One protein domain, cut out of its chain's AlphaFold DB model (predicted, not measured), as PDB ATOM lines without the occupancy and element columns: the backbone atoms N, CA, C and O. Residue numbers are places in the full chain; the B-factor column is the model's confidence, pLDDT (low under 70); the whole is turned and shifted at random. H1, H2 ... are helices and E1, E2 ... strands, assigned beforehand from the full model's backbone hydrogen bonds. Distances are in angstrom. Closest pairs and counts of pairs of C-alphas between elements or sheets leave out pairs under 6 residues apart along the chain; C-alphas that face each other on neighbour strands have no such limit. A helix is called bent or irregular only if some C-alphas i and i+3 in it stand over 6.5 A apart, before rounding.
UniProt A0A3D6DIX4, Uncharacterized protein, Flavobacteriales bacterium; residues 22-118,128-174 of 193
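This is residues 22 to 118 and 128 to 174 of the 193 residues of an uncharacterized protein of Flavobacteriales bacterium (UniProt A0A3D6DIX4). Look first for a small two-stranded hairpin, E1 and E2, packed on one side of helix H1; H2 folds back along H1, and H3 runs beside H2. H5 packs on the last residues of H3 and on the first of H2, while residues 128 to 137, with H4, stick out from this body. The printed part has 144 residues, with five named helices and two named strands that follow along the chain as E1, E2, H1, H2, H3, H4, H5; the sheet, order E1 - E2, is antiparallel, and the class is mostly helix, with helices holding 64 and strands 11 of the 75 residues in named elements. The whole is compact, with a radius of gyration of the C-alphas of 16.2 A and spans of 46 by 36 by 28 A.

Begin with the hairpin of E1, residues 22 to 26, and E2, residues 29 to 34, antiparallel at 150 degrees. Within hydrogen-bond range you find N 24 and O 31 at 2.9 A, and N 31 and O 24 at 2.8 A. The closest C-alphas of E1 and H1, residues 56 to 69, are those of Gln 26 and Ala 68, 4.8 A apart. H1 and H2, residues 75 to 88, form a helical hairpin; they touch, closest at the C-alphas of Asp 58 and Phe 86, 5.6 A, at a shallow tilt of 12 degrees, opposite ways. H2 and H3, residues 93 to 108, are close but not clearly touching, closest at the C-alphas of Leu 85 and Ala 99, 7.5 A. H3 touches H5, residues 162 to 174, with residues 104 to 108 alone; the closest C-alphas, of Leu 108 and Gly 174, are 4.4 A apart, and the shallow tilt of 33 degrees is only just short of steep. H2 and H5 only just touch, with 3 pairs of C-alphas within 8 A, the closest those of Phe 75 and Leu 167, 5.6 A. H4, residues 129 to 135, touches no helix. Every O i to N i+4 pair is within hydrogen-bond range in H1, H3 and H4, against 8 of 10 in H2 and 5 of 9 in H5.

Find C-alpha 22 at (222.607, 441.284, 425.907), where E1 begins; E1 spans 13.1 A and E2 16.7 A. H1 starts at C-alpha 56, (226.934, 444.008, 409.151), and runs 20.0 A; H2 runs 18.8 A and H3 22.2 A. H4 runs 9.9 A, and H5 runs 10.3 A to C-alpha 174 at (217.454, 456.626, 437.574). H2 and H5 are irregular: C-alphas 77 and 80 are 7.5 A apart, and C-alphas 168 and 171 are 9.5 A apart.

The two C-alphas farthest apart, of Pro 118 and Asp 150, are 48.2 A apart. Residues 119 to 127 are not printed, and the gap from C-alpha 118 to C-alpha 128 is 18.9 A. The links E2 to H1 and H4 to H5 are long. Residues 40 to 42 and 128 to 142 have pLDDT under 70.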
ATOM      1  N   PHE A  22     223.726 440.584 425.305       91.31
ATOM      2  CA  PHE A  22     222.607 441.284 425.907       91.31
ATOM      3  C   PHE A  22     221.298 440.644 425.457       91.31
ATOM      4  O   PHE A  22     221.226 440.026 424.392       91.31
ATOM      5  N   THR A  23     220.277 440.784 426.293       93.75
ATOM      6  CA  THR A  23     218.959 440.191 426.078       93.75
ATOM      7  C   THR A  23     217.953 441.298 425.833       93.75
ATOM      8  O   THR A  23     217.885 442.254 426.601       93.75
ATOM      9  N   LEU A  24     217.174 441.143 424.770       95.38
ATOM     10  CA  LEU A  24     216.050 442.001 424.427       95.38
ATOM     11  C   LEU A  24     214.748 441.229 424.621       95.38
ATOM     12  O   LEU A  24     214.721 440.002 424.501       95.38
ATOM     13  N   MET A  25     213.653 441.943 424.840       95.12
ATOM     14  CA  MET A  25     212.311 441.374 424.779       95.12
ATOM     15  C   MET A  25     211.618 441.802 423.486       95.12
ATOM     16  O   MET A  25     211.682 442.957 423.079       95.12
ATOM     17  N   GLN A  26     210.964 440.854 422.825       94.75
ATOM     18  CA  GLN A  26     210.242 441.036 421.569       94.75
ATOM     19  C   GLN A  26     208.823 440.478 421.687       94.75
ATOM     20  O   GLN A  26     208.480 439.765 422.631       94.75
ATOM     21  N   SER A  27     207.996 440.719 420.668       93.12
ATOM     22  CA  SER A  27     206.637 440.175 420.617       93.12
ATOM     23  C   SER A  27     206.559 438.649 420.708       93.12
ATOM     24  O   SER A  27     205.507 438.127 421.064       93.12
ATOM     25  N   THR A  28     207.630 437.943 420.337       93.62
ATOM     26  CA  THR A  28     207.713 436.474 420.284       93.62
ATOM     27  C   THR A  28     208.442 435.852 421.475       93.62
ATOM     28  O   THR A  28     208.561 434.633 421.520       93.62
ATOM     29  N   GLY A  29     208.943 436.656 422.413       93.88
ATOM     30  CA  GLY A  29     209.712 436.184 423.564       93.88
ATOM     31  C   GLY A  29     211.009 436.969 423.746       93.88
ATOM     32  O   GLY A  29     211.129 438.098 423.273       93.88
ATOM     33  N   THR A  30     211.989 436.382 424.430       94.94
ATOM     34  CA  THR A  30     213.319 436.984 424.573       94.94
ATOM     35  C   THR A  30     214.215 436.678 423.373       94.94
ATOM     36  O   THR A  30     214.138 435.612 422.761       94.94
ATOM     37  N   LEU A  31     215.093 437.621 423.048       95.00
ATOM     38  CA  LEU A  31     216.137 437.484 422.043       95.00
ATOM     39  C   LEU A  31     217.491 437.761 422.698       95.00
ATOM     40  O   LEU A  31     217.779 438.894 423.081       95.00
ATOM     41  N   GLU A  32     218.328 436.732 422.806       94.00
ATOM     42  CA  GLU A  32     219.720 436.888 423.230       94.00
ATOM     43  C   GLU A  32     220.598 437.201 422.016       94.00
ATOM     44  O   GLU A  32     220.644 436.447 421.039       94.00
ATOM     45  N   LEU A  33     221.321 438.313 422.085       92.81
ATOM     46  CA  LEU A  33     222.268 438.739 421.066       92.81
ATOM     47  C   LEU A  33     223.688 438.632 421.598       92.81
ATOM     48  O   LEU A  33     223.951 438.840 422.780       92.81
ATOM     49  N   SER A  34     224.623 438.331 420.700       93.12
ATOM     50  CA  SER A  34     226.048 438.372 420.999       93.12
ATOM     51  C   SER A  34     226.769 439.201 419.950       93.12
ATOM     52  O   SER A  34     226.700 438.882 418.762       93.12
ATOM     53  N   LEU A  35     227.477 440.240 420.391       92.06
ATOM     54  CA  LEU A  35     228.337 441.030 419.519       92.06
ATOM     55  C   LEU A  35     229.548 440.182 419.129       92.06
ATOM     56  O   LEU A  35     230.302 439.742 420.009       92.06
ATOM     57  N   PRO A  36     229.739 439.895 417.834       92.12
ATOM     58  CA  PRO A  36     230.844 439.064 417.408       92.12
ATOM     59  C   PRO A  36     232.169 439.783 417.641       92.12
ATOM     60  O   PRO A  36     232.310 440.978 417.399       92.12
ATOM     61  N   VAL A  37     233.159 439.017 418.084       92.38
ATOM     62  CA  VAL A  37     234.531 439.480 418.292       92.38
ATOM     63  C   VAL A  37     235.487 438.621 417.483       92.38
ATOM     64  O   VAL A  37     235.226 437.438 417.235       92.38
ATOM     65  N   GLU A  38     236.601 439.209 417.067       89.81
ATOM     66  CA  GLU A  38     237.629 438.523 416.300       89.81
ATOM     67  C   GLU A  38     238.141 437.291 417.047       89.81
ATOM     68  O   GLU A  38     238.429 437.326 418.249       89.81
ATOM     69  N   LYS A  39     238.320 436.188 416.321       81.06
ATOM     70  CA  LYS A  39     238.959 434.990 416.860       81.06
ATOM     71  C   LYS A  39     240.470 435.138 416.709       81.06
ATOM     72  O   LYS A  39     240.968 435.187 415.593       81.06
ATOM     73  N   ARG A  40     241.207 435.123 417.822       68.44
ATOM     74  CA  ARG A  40     242.670 434.990 417.810       68.44
ATOM     75  C   ARG A  40     243.069 433.713 418.547       68.44
ATOM     76  O   ARG A  40     242.485 433.385 419.579       68.44
ATOM     77  N   GLY A  41     243.981 432.943 417.958       61.75
ATOM     78  CA  GLY A  41     244.329 431.594 418.411       61.75
ATOM     79  C   GLY A  41     244.911 431.563 419.827       61.75
ATOM     80  O   GLY A  41     246.021 432.036 420.049       61.75
ATOM     81  N   GLY A  42     244.160 430.982 420.767       65.44
ATOM     82  CA  GLY A  42     244.629 430.438 422.051       65.44
ATOM     83  C   GLY A  42     245.108 431.411 423.135       65.44
ATOM     84  O   GLY A  42     245.110 431.023 424.296       65.44
ATOM     85  N   ARG A  43     245.497 432.647 422.805       73.69
ATOM     86  CA  ARG A  43     246.007 433.604 423.800       73.69
ATOM     87  C   ARG A  43     244.865 434.391 424.458       73.69
ATOM     88  O   ARG A  43     244.059 434.969 423.720       73.69
ATOM     89  N   PRO A  44     244.791 434.434 425.803       77.19
ATOM     90  CA  PRO A  44     243.917 435.362 426.514       77.19
ATOM     91  C   PRO A  44     244.211 436.802 426.080       77.19
ATOM     92  O   PRO A  44     245.365 437.150 425.840       77.19
ATOM     93  N   ARG A  45     243.165 437.619 425.952       85.25
ATOM     94  CA  ARG A  45     243.253 439.055 425.654       85.25
ATOM     95  C   ARG A  45     242.420 439.806 426.663       85.25
ATOM     96  O   ARG A  45     241.397 439.274 427.101       85.25
ATOM     97  N   SER A  46     242.835 441.018 426.992       90.19
ATOM     98  CA  SER A  46     241.968 441.915 427.742       90.19
ATOM     99  C   SER A  46     240.728 442.292 426.917       90.19
ATOM    100  O   SER A  46     240.653 442.036 425.704       90.19
ATOM    101  N   GLN A  47     239.726 442.893 427.556       89.56
ATOM    102  CA  GLN A  47     238.577 443.440 426.830       89.56
ATOM    103  C   GLN A  47     239.004 444.574 425.889       89.56
ATOM    104  O   GLN A  47     238.509 444.646 424.761       89.56
ATOM    105  N   ASP A  48     239.958 445.407 426.310       92.56
ATOM    106  CA  ASP A  48     240.478 446.522 425.509       92.56
ATOM    107  C   ASP A  48     241.253 446.048 424.261       92.56
ATOM    108  O   ASP A  48     241.209 446.701 423.220       92.56
ATOM    109  N   GLU A  49     241.876 444.866 424.308       91.94
ATOM    110  CA  GLU A  49     242.565 444.236 423.166       91.94
ATOM    111  C   GLU A  49     241.654 443.343 422.296       91.94
ATOM    112  O   GLU A  49     242.075 442.783 421.271       91.94
ATOM    113  N   THR A  50     240.406 443.134 422.715       92.06
ATOM    114  CA  THR A  50     239.460 442.269 422.006       92.06
ATOM    115  C   THR A  50     238.686 443.079 420.973       92.06
ATOM    116  O   THR A  50     237.782 443.826 421.318       92.06
ATOM    117  N   MET A  51     238.998 442.902 419.691       94.00
ATOM    118  CA  MET A  51     238.305 443.595 418.599       94.00
ATOM    119  C   MET A  51     236.938 442.979 418.289       94.00
ATOM    120  O   MET A  51     236.798 441.755 418.218       94.00
ATOM    121  N   ARG A  52     235.936 443.830 418.077       94.19
ATOM    122  CA  ARG A  52     234.616 443.492 417.540       94.19
ATOM    123  C   ARG A  52     234.688 443.309 416.028       94.19
ATOM    124  O   ARG A  52     235.507 443.925 415.355       94.19
ATOM    125  N   ILE A  53     233.791 442.490 415.493       93.69
ATOM    126  CA  ILE A  53     233.531 442.439 414.053       93.69
ATOM    127  C   ILE A  53     232.454 443.478 413.757       93.69
ATOM    128  O   ILE A  53     231.292 443.266 414.105       93.69
ATOM    129  N   THR A  54     232.852 444.588 413.143       93.81
ATOM    130  CA  THR A  54     231.969 445.727 412.887       93.81
ATOM    131  C   THR A  54     231.258 445.642 411.533       93.81
ATOM    132  O   THR A  54     231.559 444.790 410.690       93.81
ATOM    133  N   GLY A  55     230.276 446.521 411.318       94.00
ATOM    134  CA  GLY A  55     229.561 446.657 410.048       94.00
ATOM    135  C   GLY A  55     228.248 445.878 410.032       94.00
ATOM    136  O   GLY A  55     227.278 446.278 410.669       94.00
ATOM    137  N   GLU A  56     228.181 444.775 409.286       95.00
ATOM    138  CA  GLU A  56     226.934 444.008 409.151       95.00
ATOM    139  C   GLU A  56     226.401 443.447 410.486       95.00
ATOM    140  O   GLU A  56     225.192 443.526 410.720       95.00
ATOM    141  N   PRO A  57     227.238 442.915 411.402       94.56
ATOM    142  CA  PRO A  57     226.751 442.496 412.713       94.56
ATOM    143  C   PRO A  57     226.161 443.634 413.544       94.56
ATOM    144  O   PRO A  57     225.155 443.425 414.219       94.56
ATOM    145  N   ASP A  58     226.740 444.831 413.460       94.94
ATOM    146  CA  ASP A  58     226.251 446.003 414.181       94.94
ATOM    147  C   ASP A  58     224.900 446.461 413.637       94.94
ATOM    148  O   ASP A  58     223.972 446.705 414.404       94.94
ATOM    149  N   ARG A  59     224.744 446.476 412.305       95.69
ATOM    150  CA  ARG A  59     223.459 446.758 411.646       95.69
ATOM    151  C   ARG A  59     222.375 445.773 412.074       95.69
ATOM    152  O   ARG A  59     221.248 446.183 412.337       95.69
ATOM    153  N   LYS A  60     222.707 444.482 412.182       96.44
ATOM    154  CA  LYS A  60     221.772 443.449 412.660       96.44
ATOM    155  C   LYS A  60     221.410 443.629 414.130       96.44
ATOM    156  O   LYS A  60     220.237 443.507 414.475       96.44
ATOM    157  N   ALA A  61     222.392 443.924 414.981       96.50
ATOM    158  CA  ALA A  61     222.159 444.199 416.395       96.50
ATOM    159  C   ALA A  61     221.253 445.427 416.574       96.50
ATOM    160  O   ALA A  61     220.262 445.355 417.297       96.50
ATOM    161  N   TRP A  62     221.522 446.502 415.833       97.56
ATOM    162  CA  TRP A  62     220.687 447.697 415.820       97.56
ATOM    163  C   TRP A  62     219.261 447.412 415.337       97.56
ATOM    164  O   TRP A  62     218.295 447.770 416.007       97.56
ATOM    165  N   GLN A  63     219.100 446.693 414.224       97.69
ATOM    166  CA  GLN A  63     217.778 446.316 413.719       97.69
ATOM    167  C   GLN A  63     216.980 445.493 414.741       97.69
ATOM    168  O   GLN A  63     215.762 445.652 414.859       97.69
ATOM    169  N   ALA A  64     217.651 444.620 415.495       97.12
ATOM    170  CA  ALA A  64     217.019 443.853 416.558       97.12
ATOM    171  C   ALA A  64     216.552 444.751 417.718       97.12
ATOM    172  O   ALA A  64     215.437 444.550 418.201       97.12
ATOM    173  N   VAL A  65     217.337 445.768 418.098       97.50
ATOM    174  CA  VAL A  65     216.945 446.794 419.084       97.50
ATOM    175  C   VAL A  65     215.739 447.596 418.591       97.50
ATOM    176  O   VAL A  65     214.745 447.672 419.308       97.50
ATOM    177  N   ARG A  66     215.752 448.096 417.346       97.75
ATOM    178  CA  ARG A  66     214.595 448.791 416.741       97.75
ATOM    179  C   ARG A  66     213.334 447.929 416.746       97.75
ATOM    180  O   ARG A  66     212.245 448.404 417.040       97.75
ATOM    181  N   THR A  67     213.472 446.648 416.412       97.00
ATOM    182  CA  THR A  67     212.340 445.711 416.373       97.00
ATOM    183  C   THR A  67     211.792 445.438 417.773       97.00
ATOM    184  O   THR A  67     210.579 445.334 417.949       97.00
ATOM    185  N   ALA A  68     212.678 445.317 418.765       96.50
ATOM    186  CA  ALA A  68     212.310 445.091 420.154       96.50
ATOM    187  C   ALA A  68     211.645 446.324 420.771       96.50
ATOM    188  O   ALA A  68     210.591 446.203 421.382       96.50
ATOM    189  N   TYR A  69     212.213 447.511 420.589       97.06
ATOM    190  CA  TYR A  69     211.841 448.668 421.398       97.06
ATOM    191  C   TYR A  69     211.412 449.892 420.602       97.06
ATOM    192  O   TYR A  69     211.133 450.912 421.207       97.06
ATOM    193  N   GLY A  70     211.238 449.800 419.283       96.94
ATOM    194  CA  GLY A  70     210.777 450.923 418.452       96.94
ATOM    195  C   GLY A  70     209.383 451.468 418.795       96.94
ATOM    196  O   GLY A  70     208.931 452.424 418.181       96.94
ATOM    197  N   ARG A  71     208.670 450.839 419.736       96.19
ATOM    198  CA  ARG A  71     207.389 451.303 420.295       96.19
ATOM    199  C   ARG A  71     207.501 451.732 421.759       96.19
ATOM    200  O   ARG A  71     206.477 452.011 422.376       96.19
ATOM    201  N   ALA A  72     208.699 451.680 422.338       96.81
ATOM    202  CA  ALA A  72     208.924 452.081 423.715       96.81
ATOM    203  C   ALA A  72     208.734 453.601 423.840       96.81
ATOM    204  O   ALA A  72     209.097 454.319 422.906       96.81
ATOM    205  N   PRO A  73     208.168 454.086 424.961       96.88
ATOM    206  CA  PRO A  73     207.799 455.488 425.131       96.88
ATOM    207  C   PRO A  73     208.903 456.501 424.835       96.88
ATOM    208  O   PRO A  73     208.576 457.575 424.359       96.88
ATOM    209  N   PHE A  74     210.168 456.156 425.107       97.44
ATOM    210  CA  PHE A  74     211.315 457.054 424.931       97.44
ATOM    211  C   PHE A  74     212.259 456.633 423.794       97.44
ATOM    212  O   PHE A  74     213.432 457.007 423.776       97.44
ATOM    213  N   PHE A  75     211.808 455.759 422.889       97.94
ATOM    214  CA  PHE A  75     212.678 455.254 421.828       97.94
ATOM    215  C   PHE A  75     213.048 456.336 420.814       97.94
ATOM    216  O   PHE A  75     214.204 456.399 420.412       97.94
ATOM    217  N   GLU A  76     212.087 457.167 420.410       97.81
ATOM    218  CA  GLU A  76     212.281 458.190 419.375       97.81
ATOM    219  C   GLU A  76     213.336 459.221 419.804       97.81
ATOM    220  O   GLU A  76     214.214 459.577 419.024       97.81
ATOM    221  N   GLU A  77     213.328 459.613 421.077       97.75
ATOM    222  CA  GLU A  77     214.282 460.551 421.670       97.75
ATOM    223  C   GLU A  77     215.709 459.994 421.753       97.75
ATOM    224  O   GLU A  77     216.668 460.760 421.814       97.75
ATOM    225  N   MET A  78     215.859 458.668 421.772       97.75
ATOM    226  CA  MET A  78     217.144 457.977 421.923       97.75
ATOM    227  C   MET A  78     217.623 457.311 420.631       97.75
ATOM    228  O   MET A  78     218.724 456.755 420.597       97.75
ATOM    229  N   GLU A  79     216.802 457.317 419.578       97.81
ATOM    230  CA  GLU A  79     217.031 456.527 418.369       97.81
ATOM    231  C   GLU A  79     218.346 456.912 417.692       97.81
ATOM    232  O   GLU A  79     219.144 456.031 417.370       97.81
ATOM    233  N   GLU A  80     218.587 458.212 417.509       98.06
ATOM    234  CA  GLU A  80     219.786 458.722 416.840       98.06
ATOM    235  C   GLU A  80     221.062 458.387 417.625       98.06
ATOM    236  O   GLU A  80     222.040 457.905 417.050       98.06
ATOM    237  N   GLU A  81     221.039 458.567 418.951       97.75
ATOM    238  CA  GLU A  81     222.174 458.259 419.827       97.75
ATOM    239  C   GLU A  81     222.510 456.767 419.812       97.75
ATOM    240  O   GLU A  81     223.675 456.381 419.689       97.75
ATOM    241  N   LEU A  82     221.488 455.915 419.926       97.75
ATOM    242  CA  LEU A  82     221.659 454.467 419.901       97.75
ATOM    243  C   LEU A  82     222.122 453.995 418.524       97.75
ATOM    244  O   LEU A  82     223.010 453.148 418.437       97.75
ATOM    245  N   GLU A  83     221.565 454.540 417.445       97.81
ATOM    246  CA  GLU A  83     221.984 454.192 416.094       97.81
ATOM    247  C   GLU A  83     223.460 454.534 415.860       97.81
ATOM    248  O   GLU A  83     224.213 453.679 415.377       97.81
ATOM    249  N   ALA A  84     223.875 455.747 416.235       97.38
ATOM    250  CA  ALA A  84     225.263 456.185 416.158       97.38
ATOM    251  C   ALA A  84     226.164 455.286 417.008       97.38
ATOM    252  O   ALA A  84     227.205 454.831 416.535       97.38
ATOM    253  N   LEU A  85     225.730 454.931 418.221       97.06
ATOM    254  CA  LEU A  85     226.443 453.989 419.071       97.06
ATOM    255  C   LEU A  85     226.658 452.667 418.318       97.06
ATOM    256  O   LEU A  85     227.799 452.289 418.074       97.06
ATOM    257  N   PHE A  86     225.612 451.986 417.845       96.12
ATOM    258  CA  PHE A  86     225.785 450.711 417.138       96.12
ATOM    259  C   PHE A  86     226.641 450.820 415.869       96.12
ATOM    260  O   PHE A  86     227.510 449.971 415.675       96.12
ATOM    261  N   LYS A  87     226.424 451.829 415.020       94.12
ATOM    262  CA  LYS A  87     227.089 451.936 413.709       94.12
ATOM    263  C   LYS A  87     228.516 452.483 413.773       94.12
ATOM    264  O   LYS A  87     229.342 452.086 412.953       94.12
ATOM    265  N   GLU A  88     228.789 453.391 414.703       94.94
ATOM    266  CA  GLU A  88     230.019 454.197 414.757       94.94
ATOM    267  C   GLU A  88     230.787 454.015 416.072       94.94
ATOM    268  O   GLU A  88     231.860 454.588 416.265       94.94
ATOM    269  N   GLY A  89     230.261 453.199 416.986       95.12
ATOM    270  CA  GLY A  89     230.870 452.951 418.280       95.12
ATOM    271  C   GLY A  89     232.239 452.262 418.202       95.12
ATOM    272  O   GLY A  89     232.645 451.735 417.162       95.12
ATOM    273  N   PRO A  90     232.966 452.206 419.332       96.88
ATOM    274  CA  PRO A  90     234.350 451.749 419.339       96.88
ATOM    275  C   PRO A  90     234.533 450.312 418.838       96.88
ATOM    276  O   PRO A  90     233.743 449.411 419.139       96.88
ATOM    277  N   GLY A  91     235.635 450.090 418.115       95.75
ATOM    278  CA  GLY A  91     235.973 448.789 417.540       95.75
ATOM    279  C   GLY A  91     236.451 447.750 418.557       95.75
ATOM    280  O   GLY A  91     236.319 446.558 418.297       95.75
ATOM    281  N   SER A  92     236.985 448.150 419.715       95.38
ATOM    282  CA  SER A  92     237.316 447.210 420.796       95.38
ATOM    283  C   SER A  92     236.092 446.907 421.665       95.38
ATOM    284  O   SER A  92     235.185 447.727 421.802       95.38
ATOM    285  N   LEU A  93     236.058 445.721 422.274       94.06
ATOM    286  CA  LEU A  93     234.991 445.296 423.176       94.06
ATOM    287  C   LEU A  93     234.980 446.145 424.450       94.06
ATOM    288  O   LEU A  93     233.916 446.591 424.868       94.06
ATOM    289  N   GLY A  94     236.152 446.410 425.033       94.75
ATOM    290  CA  GLY A  94     236.276 447.295 426.192       94.75
ATOM    291  C   GLY A  94     235.818 448.720 425.879       94.75
ATOM    292  O   GLY A  94     234.994 449.276 426.602       94.75
ATOM    293  N   GLY A  95     236.235 449.275 424.734       96.19
ATOM    294  CA  GLY A  95     235.769 450.585 424.271       96.19
ATOM    295  C   GLY A  95     234.254 450.626 424.057       96.19
ATOM    296  O   GLY A  95     233.591 451.567 424.485       96.19
ATOM    297  N   TRP A  96     233.685 449.584 423.453       96.38
ATOM    298  CA  TRP A  96     232.240 449.451 423.273       96.38
ATOM    299  C   TRP A  96     231.473 449.408 424.599       96.38
ATOM    300  O   TRP A  96     230.482 450.119 424.777       96.38
ATOM    301  N   ASN A  97     231.947 448.606 425.552       95.25
ATOM    302  CA  ASN A  97     231.339 448.494 426.874       95.25
ATOM    303  C   ASN A  97     231.391 449.836 427.619       95.25
ATOM    304  O   ASN A  97     230.398 450.247 428.209       95.25
ATOM    305  N   ARG A  98     232.497 450.584 427.519       96.00
ATOM    306  CA  ARG A  98     232.590 451.947 428.072       96.00
ATOM    307  C   ARG A  98     231.598 452.904 427.428       96.00
ATOM    308  O   ARG A  98     230.933 453.641 428.144       96.00
ATOM    309  N   ALA A  99     231.476 452.877 426.102       96.88
ATOM    310  CA  ALA A  99     230.560 453.755 425.379       96.88
ATOM    311  C   ALA A  99     229.091 453.480 425.749       96.88
ATOM    312  O   ALA A  99     228.335 454.413 426.000       96.88
ATOM    313  N   THR A 100     228.699 452.208 425.866       95.94
ATOM    314  CA  THR A 100     227.339 451.828 426.290       95.94
ATOM    315  C   THR A 100     227.065 452.167 427.758       95.94
ATOM    316  O   THR A 100     225.979 452.649 428.077       95.94
ATOM    317  N   ILE A 101     228.050 451.999 428.650       95.62
ATOM    318  CA  ILE A 101     227.952 452.427 430.056       95.62
ATOM    319  C   ILE A 101     227.847 453.949 430.159       95.62
ATOM    320  O   ILE A 101     227.027 454.442 430.926       95.62
ATOM    321  N   GLN A 102     228.634 454.698 429.385       96.50
ATOM    322  CA  GLN A 102     228.580 456.162 429.347       96.50
ATOM    323  C   GLN A 102     227.220 456.662 428.855       96.50
ATOM    324  O   GLN A 102     226.649 457.571 429.462       96.50
ATOM    325  N   TRP A 103     226.689 456.061 427.789       97.25
ATOM    326  CA  TRP A 103     225.350 456.366 427.295       97.25
ATOM    327  C   TRP A 103     224.292 456.112 428.379       97.25
ATOM    328  O   TRP A 103     223.538 457.017 428.734       97.25
ATOM    329  N   ALA A 104     224.308 454.927 428.998       96.12
ATOM    330  CA  ALA A 104     223.357 454.583 430.052       96.12
ATOM    331  C   ALA A 104     223.480 455.511 431.272       96.12
ATOM    332  O   ALA A 104     222.478 455.998 431.782       96.12
ATOM    333  N   ALA A 105     224.700 455.805 431.726       94.31
ATOM    334  CA  ALA A 105     224.943 456.684 432.866       94.31
ATOM    335  C   ALA A 105     224.395 458.101 432.646       94.31
ATOM    336  O   ALA A 105     223.872 458.703 433.583       94.31
ATOM    337  N   THR A 106     224.462 458.597 431.405       94.88
ATOM    338  CA  THR A 106     223.911 459.901 431.011       94.88
ATOM    339  C   THR A 106     222.398 459.933 431.214       94.88
ATOM    340  O   THR A 106     221.895 460.803 431.923       94.88
ATOM    341  N   TRP A 107     221.680 458.937 430.689       95.12
ATOM    342  CA  TRP A 107     220.223 458.820 430.841       95.12
ATOM    343  C   TRP A 107     219.769 458.527 432.274       95.12
ATOM    344  O   TRP A 107     218.669 458.899 432.673       95.12
ATOM    345  N   LEU A 108     220.628 457.893 433.071       93.19
ATOM    346  CA  LEU A 108     220.375 457.620 434.484       93.19
ATOM    347  C   LEU A 108     220.738 458.786 435.411       93.19
ATOM    348  O   LEU A 108     220.408 458.730 436.595       93.19
ATOM    349  N   GLY A 109     221.428 459.816 434.912       92.19
ATOM    350  CA  GLY A 109     221.899 460.936 435.726       92.19
ATOM    351  C   GLY A 109     222.953 460.541 436.770       92.19
ATOM    352  O   GLY A 109     223.009 461.143 437.841       92.19
ATOM    353  N   ILE A 110     223.776 459.526 436.484       90.38
ATOM    354  CA  ILE A 110     224.835 459.043 437.387       90.38
ATOM    355  C   ILE A 110     226.228 459.285 436.800       90.38
ATOM    356  O   ILE A 110     226.414 459.376 435.589       90.38
ATOM    357  N   SER A 111     227.243 459.360 437.663       91.12
ATOM    358  CA  SER A 111     228.637 459.464 437.225       91.12
ATOM    359  C   SER A 111     229.136 458.142 436.643       91.12
ATOM    360  O   SER A 111     228.948 457.088 437.255       91.12
ATOM    361  N   VAL A 112     229.859 458.204 435.526       91.81
ATOM    362  CA  VAL A 112     230.553 457.034 434.979       91.81
ATOM    363  C   VAL A 112     231.711 456.636 435.898       91.81
ATOM    364  O   VAL A 112     232.511 457.500 436.271       91.81
ATOM    365  N   PRO A 113     231.824 455.352 436.283       89.94
ATOM    366  CA  PRO A 113     232.949 454.886 437.080       89.94
ATOM    367  C   PRO A 113     234.277 455.047 436.338       89.94
ATOM    368  O   PRO A 113     234.350 454.861 435.124       89.94
ATOM    369  N   SER A 114     235.344 455.352 437.076       90.94
ATOM    370  CA  SER A 114     236.680 455.447 436.493       90.94
ATOM    371  C   SER A 114     237.223 454.078 436.093       90.94
ATOM    372  O   SER A 114     236.841 453.034 436.632       90.94
ATOM    373  N   ASP A 115     238.177 454.114 435.178       92.06
ATOM    374  CA  ASP A 115     238.944 452.958 434.757       92.06
ATOM    375  C   ASP A 115     239.788 452.341 435.870       92.06
ATOM    376  O   ASP A 115     240.318 453.056 436.722       92.06
ATOM    377  N   VAL A 116     239.929 451.013 435.833       89.25
ATOM    378  CA  VAL A 116     240.972 450.310 436.588       89.25
ATOM    379  C   VAL A 116     242.324 450.624 435.950       89.25
ATOM    380  O   VAL A 116     242.530 450.421 434.753       89.25
ATOM    381  N   THR A 117     243.272 451.093 436.754       88.06
ATOM    382  CA  THR A 117     244.658 451.273 436.307       88.06
ATOM    383  C   THR A 117     245.422 449.940 436.294       88.06
ATOM    384  O   THR A 117     245.098 449.036 437.066       88.06
ATOM    385  N   PRO A 118     246.497 449.795 435.495       85.31
ATOM    386  CA  PRO A 118     247.316 448.578 435.510       85.31
ATOM    387  C   PRO A 118     247.868 448.204 436.894       85.31
ATOM    388  O   PRO A 118     247.985 447.020 437.206       85.31
ATOM    389  N   SER A 128     233.922 437.901 442.293       61.06
ATOM    390  CA  SER A 128     233.140 437.388 441.169       61.06
ATOM    391  C   SER A 128     231.831 438.164 441.018       61.06
ATOM    392  O   SER A 128     231.028 438.241 441.943       61.06
ATOM    393  N   MET A 129     231.548 438.678 439.822       63.38
ATOM    394  CA  MET A 129     230.267 439.336 439.539       63.38
ATOM    395  C   MET A 129     229.062 438.413 439.803       63.38
ATOM    396  O   MET A 129     227.985 438.884 440.158       63.38
ATOM    397  N   MET A 130     229.253 437.091 439.717       61.69
ATOM    398  CA  MET A 130     228.219 436.110 440.061       61.69
ATOM    399  C   MET A 130     227.827 436.166 441.540       61.69
ATOM    400  O   MET A 130     226.660 435.952 441.852       61.69
ATOM    401  N   SER A 131     228.756 436.493 442.450       60.12
ATOM    402  CA  SER A 131     228.410 436.655 443.866       60.12
ATOM    403  C   SER A 131     227.596 437.923 444.115       60.12
ATOM    404  O   SER A 131     226.769 437.932 445.019       60.12
ATOM    405  N   LEU A 132     227.796 438.971 443.304       60.97
ATOM    406  CA  LEU A 132     227.000 440.202 443.356       60.97
ATOM    407  C   LEU A 132     225.596 440.003 442.770       60.97
ATOM    408  O   LEU A 132     224.625 440.475 443.345       60.97
ATOM    409  N   ILE A 133     225.468 439.268 441.661       64.12
ATOM    410  CA  ILE A 133     224.156 438.923 441.088       64.12
ATOM    411  C   ILE A 133     223.371 438.028 442.054       64.12
ATOM    412  O   ILE A 133     222.183 438.245 442.259       64.12
ATOM    413  N   ALA A 134     224.027 437.046 442.678       61.25
ATOM    414  CA  ALA A 134     223.378 436.159 443.642       61.25
ATOM    415  C   ALA A 134     222.926 436.885 444.921       61.25
ATOM    416  O   ALA A 134     221.966 436.450 445.556       61.25
ATOM    417  N   SER A 135     223.601 437.975 445.308       55.78
ATOM    418  CA  SER A 135     223.217 438.801 446.458       55.78
ATOM    419  C   SER A 135     222.235 439.923 446.108       55.78
ATOM    420  O   SER A 135     221.624 440.496 447.012       55.78
ATOM    421  N   ALA A 136     222.053 440.227 444.819       57.25
ATOM    422  CA  ALA A 136     221.065 441.180 444.346       57.25
ATOM    423  C   ALA A 136     219.659 440.589 444.512       57.25
ATOM    424  O   ALA A 136     219.125 439.897 443.646       57.25
ATOM    425  N   VAL A 137     219.037 440.875 445.652       54.28
ATOM    426  CA  VAL A 137     217.602 440.658 445.812       54.28
ATOM    427  C   VAL A 137     216.886 441.645 444.889       54.28
ATOM    428  O   VAL A 137     217.090 442.856 445.001       54.28
ATOM    429  N   VAL A 138     216.057 441.140 443.972       55.66
ATOM    430  CA  VAL A 138     215.212 441.966 443.096       55.66
ATOM    431  C   VAL A 138     214.131 442.624 443.957       55.66
ATOM    432  O   VAL A 138     213.023 442.119 444.104       55.66
ATOM    433  N   PHE A 139     214.478 443.741 444.589       52.06
ATOM    434  CA  PHE A 139     213.543 444.592 445.311       52.06
ATOM    435  C   PHE A 139     213.060 445.702 444.384       52.06
ATOM    436  O   PHE A 139     213.612 446.803 444.412       52.06
ATOM    437  N   SER A 140     212.013 445.475 443.597       54.16
ATOM    438  CA  SER A 140     211.383 446.572 442.860       54.16
ATOM    439  C   SER A 140     209.941 446.782 443.307       54.16
ATOM    440  O   SER A 140     209.047 446.018 442.961       54.16
ATOM    441  N   ASP A 141     209.715 447.901 443.993       62.62
ATOM    442  CA  ASP A 141     208.408 448.575 444.037       62.62
ATOM    443  C   ASP A 141     208.130 449.311 442.709       62.62
ATOM    444  O   ASP A 141     207.094 449.943 442.526       62.62
ATOM    445  N   VAL A 142     209.093 449.255 441.784       65.62
ATOM    446  CA  VAL A 142     209.048 449.877 440.470       65.62
ATOM    447  C   VAL A 142     208.407 448.897 439.503       65.62
ATOM    448  O   VAL A 142     208.946 447.824 439.238       65.62
ATOM    449  N   SER A 143     207.266 449.298 438.961       71.94
ATOM    450  CA  SER A 143     206.593 448.619 437.863       71.94
ATOM    451  C   SER A 143     206.417 449.620 436.732       71.94
ATOM    452  O   SER A 143     206.001 450.755 436.971       71.94
ATOM    453  N   TRP A 144     206.741 449.214 435.508       84.25
ATOM    454  CA  TRP A 144     206.440 449.980 434.305       84.25
ATOM    455  C   TRP A 144     205.641 449.126 433.334       84.25
ATOM    456  O   TRP A 144     205.715 447.897 433.345       84.25
ATOM    457  N   SER A 145     204.856 449.787 432.487       87.06
ATOM    458  CA  SER A 145     204.165 449.105 431.399       87.06
ATOM    459  C   SER A 145     205.176 448.812 430.295       87.06
ATOM    460  O   SER A 145     205.595 449.705 429.560       87.06
ATOM    461  N   HIS A 146     205.622 447.562 430.228       93.06
ATOM    462  CA  HIS A 146     206.527 447.114 429.182       93.06
ATOM    463  C   HIS A 146     205.756 446.877 427.871       93.06
ATOM    464  O   HIS A 146     204.710 446.226 427.876       93.06
ATOM    465  N   VAL A 147     206.285 447.329 426.727       95.25
ATOM    466  CA  VAL A 147     205.574 447.315 425.423       95.25
ATOM    467  C   VAL A 147     205.130 445.932 424.938       95.25
ATOM    468  O   VAL A 147     204.207 445.808 424.132       95.25
ATOM    469  N   TRP A 148     205.788 444.877 425.417       95.06
ATOM    470  CA  TRP A 148     205.449 443.486 425.099       95.06
ATOM    471  C   TRP A 148     204.722 442.747 426.217       95.06
ATOM    472  O   TRP A 148     204.423 441.569 426.039       95.06
ATOM    473  N   HIS A 149     204.423 443.402 427.342       91.56
ATOM    474  CA  HIS A 149     203.803 442.756 428.499       91.56
ATOM    475  C   HIS A 149     202.491 442.046 428.132       91.56
ATOM    476  O   HIS A 149     202.309 440.885 428.484       91.56
ATOM    477  N   ASP A 150     201.639 442.670 427.316       92.44
ATOM    478  CA  ASP A 150     200.358 442.084 426.886       92.44
ATOM    479  C   ASP A 150     200.517 440.783 426.085       92.44
ATOM    480  O   ASP A 150     199.655 439.907 426.120       92.44
ATOM    481  N   ARG A 151     201.620 440.643 425.340       92.81
ATOM    482  CA  ARG A 151     201.909 439.450 424.524       92.81
ATOM    483  C   ARG A 151     202.732 438.415 425.275       92.81
ATOM    484  O   ARG A 151     202.692 437.237 424.935       92.81
ATOM    485  N   GLN A 152     203.512 438.865 426.247       92.81
ATOM    486  CA  GLN A 152     204.522 438.077 426.936       92.81
ATOM    487  C   GLN A 152     204.462 438.320 428.459       92.81
ATOM    488  O   GLN A 152     205.468 438.696 429.061       92.81
ATOM    489  N   PRO A 153     203.307 438.081 429.115       90.44
ATOM    490  CA  PRO A 153     203.098 438.427 430.528       90.44
ATOM    491  C   PRO A 153     203.923 437.570 431.500       90.44
ATOM    492  O   PRO A 153     204.025 437.878 432.681       90.44
ATOM    493  N   HIS A 154     204.497 436.468 431.016       89.88
ATOM    494  CA  HIS A 154     205.297 435.536 431.809       89.88
ATOM    495  C   HIS A 154     206.794 435.875 431.813       89.88
ATOM    496  O   HIS A 154     207.547 435.259 432.564       89.88
ATOM    497  N   ILE A 155     207.242 436.807 430.964       88.69
ATOM    498  CA  ILE A 155     208.643 437.225 430.922       88.69
ATOM    499  C   ILE A 155     208.840 438.332 431.967       88.69
ATOM    500  O   ILE A 155     208.244 439.403 431.832       88.69
ATOM    501  N   PRO A 156     209.684 438.116 432.992       86.06
ATOM    502  CA  PRO A 156     209.969 439.138 433.987       86.06
ATOM    503  C   PRO A 156     210.897 440.195 433.377       86.06
ATOM    504  O   PRO A 156     212.116 440.047 433.377       86.06
ATOM    505  N   PHE A 157     210.336 441.286 432.857       82.50
ATOM    506  CA  PHE A 157     211.128 442.355 432.234       82.50
ATOM    507  C   PHE A 157     212.116 443.028 433.210       82.50
ATOM    508  O   PHE A 157     213.130 443.569 432.787       82.50
ATOM    509  N   LEU A 158     211.903 442.893 434.525       81.19
ATOM    510  CA  LEU A 158     212.844 443.317 435.571       81.19
ATOM    511  C   LEU A 158     214.203 442.598 435.519       81.19
ATOM    512  O   LEU A 158     215.173 443.097 436.083       81.19
ATOM    513  N   SER A 159     214.289 441.430 434.869       79.00
ATOM    514  CA  SER A 159     215.556 440.715 434.659       79.00
ATOM    515  C   SER A 159     216.232 441.041 433.322       79.00
ATOM    516  O   SER A 159     217.218 440.395 432.965       79.00
ATOM    517  N   LEU A 160     215.683 441.979 432.543       86.44
ATOM    518  CA  LEU A 160     216.299 442.450 431.303       86.44
ATOM    519  C   LEU A 160     217.407 443.472 431.591       86.44
ATOM    520  O   LEU A 160     217.672 443.849 432.732       86.44
ATOM    521  N   GLY A 161     218.110 443.880 430.536       87.62
ATOM    522  CA  GLY A 161     219.212 444.832 430.642       87.62
ATOM    523  C   GLY A 161     218.751 446.269 430.885       87.62
ATOM    524  O   GLY A 161     217.607 446.633 430.636       87.62
ATOM    525  N   ILE A 162     219.696 447.120 431.288       91.81
ATOM    526  CA  ILE A 162     219.451 448.540 431.577       91.81
ATOM    527  C   ILE A 162     218.844 449.328 430.403       91.81
ATOM    528  O   ILE A 162     218.092 450.272 430.620       91.81
ATOM    529  N   LEU A 163     219.127 448.910 429.165       94.88
ATOM    530  CA  LEU A 163     218.532 449.478 427.954       94.88
ATOM    531  C   LEU A 163     216.996 449.406 427.991       94.88
ATOM    532  O   LEU A 163     216.335 450.358 427.593       94.88
ATOM    533  N   ASP A 164     216.443 448.300 428.498       93.94
ATOM    534  CA  ASP A 164     214.999 448.094 428.618       93.94
ATOM    535  C   ASP A 164     214.373 449.130 429.557       93.94
ATOM    536  O   ASP A 164     213.445 449.843 429.180       93.94
ATOM    537  N   LEU A 165     214.956 449.275 430.751       93.44
ATOM    538  CA  LEU A 165     214.528 450.242 431.757       93.44
ATOM    539  C   LEU A 165     214.554 451.672 431.205       93.44
ATOM    540  O   LEU A 165     213.579 452.408 431.346       93.44
ATOM    541  N   ILE A 166     215.666 452.060 430.570       95.75
ATOM    542  CA  ILE A 166     215.870 453.415 430.050       95.75
ATOM    543  C   ILE A 166     214.863 453.730 428.936       95.75
ATOM    544  O   ILE A 166     214.247 454.789 428.968       95.75
ATOM    545  N   LEU A 167     214.618 452.811 427.999       96.75
ATOM    546  CA  LEU A 167     213.680 453.054 426.895       96.75
ATOM    547  C   LEU A 167     212.213 453.150 427.346       96.75
ATOM    548  O   LEU A 167     211.394 453.762 426.656       96.75
ATOM    549  N   HIS A 168     211.866 452.565 428.496       95.25
ATOM    550  CA  HIS A 168     210.506 452.624 429.041       95.25
ATOM    551  C   HIS A 168     210.278 453.763 430.036       95.25
ATOM    552  O   HIS A 168     209.176 454.307 430.082       95.25
ATOM    553  N   LEU A 169     211.285 454.117 430.838       94.19
ATOM    554  CA  LEU A 169     211.162 455.133 431.889       94.19
ATOM    555  C   LEU A 169     211.845 456.463 431.553       94.19
ATOM    556  O   LEU A 169     211.597 457.459 432.239       94.19
ATOM    557  N   GLY A 170     212.706 456.487 430.535       93.81
ATOM    558  CA  GLY A 170     213.407 457.679 430.078       93.81
ATOM    559  C   GLY A 170     214.161 458.369 431.220       93.81
ATOM    560  O   GLY A 170     214.845 457.693 431.992       93.81
ATOM    561  N   PRO A 171     213.989 459.693 431.405       91.31
ATOM    562  CA  PRO A 171     214.628 460.444 432.490       91.31
ATOM    563  C   PRO A 171     214.306 459.941 433.907       91.31
ATOM    564  O   PRO A 171     215.044 460.228 434.847       91.31
ATOM    565  N   SER A 172     213.211 459.193 434.087       91.38
ATOM    566  CA  SER A 172     212.835 458.636 435.394       91.38
ATOM    567  C   SER A 172     213.521 457.297 435.688       91.38
ATOM    568  O   SER A 172     213.402 456.781 436.795       91.38
ATOM    569  N   ALA A 173     214.267 456.716 434.742       92.31
ATOM    570  CA  ALA A 173     214.919 455.418 434.926       92.31
ATOM    571  C   ALA A 173     215.872 455.394 436.135       92.31
ATOM    572  O   ALA A 173     215.932 454.397 436.856       92.31
ATOM    573  N   GLY A 174     216.560 456.506 436.419       89.12
ATOM    574  CA  GLY A 174     217.454 456.626 437.574       89.12
ATOM    575  C   GLY A 174     216.759 456.399 438.922       89.12
ATOM    576  O   GLY A 174     217.363 455.833 439.831       89.12
TER     577      GLY A 174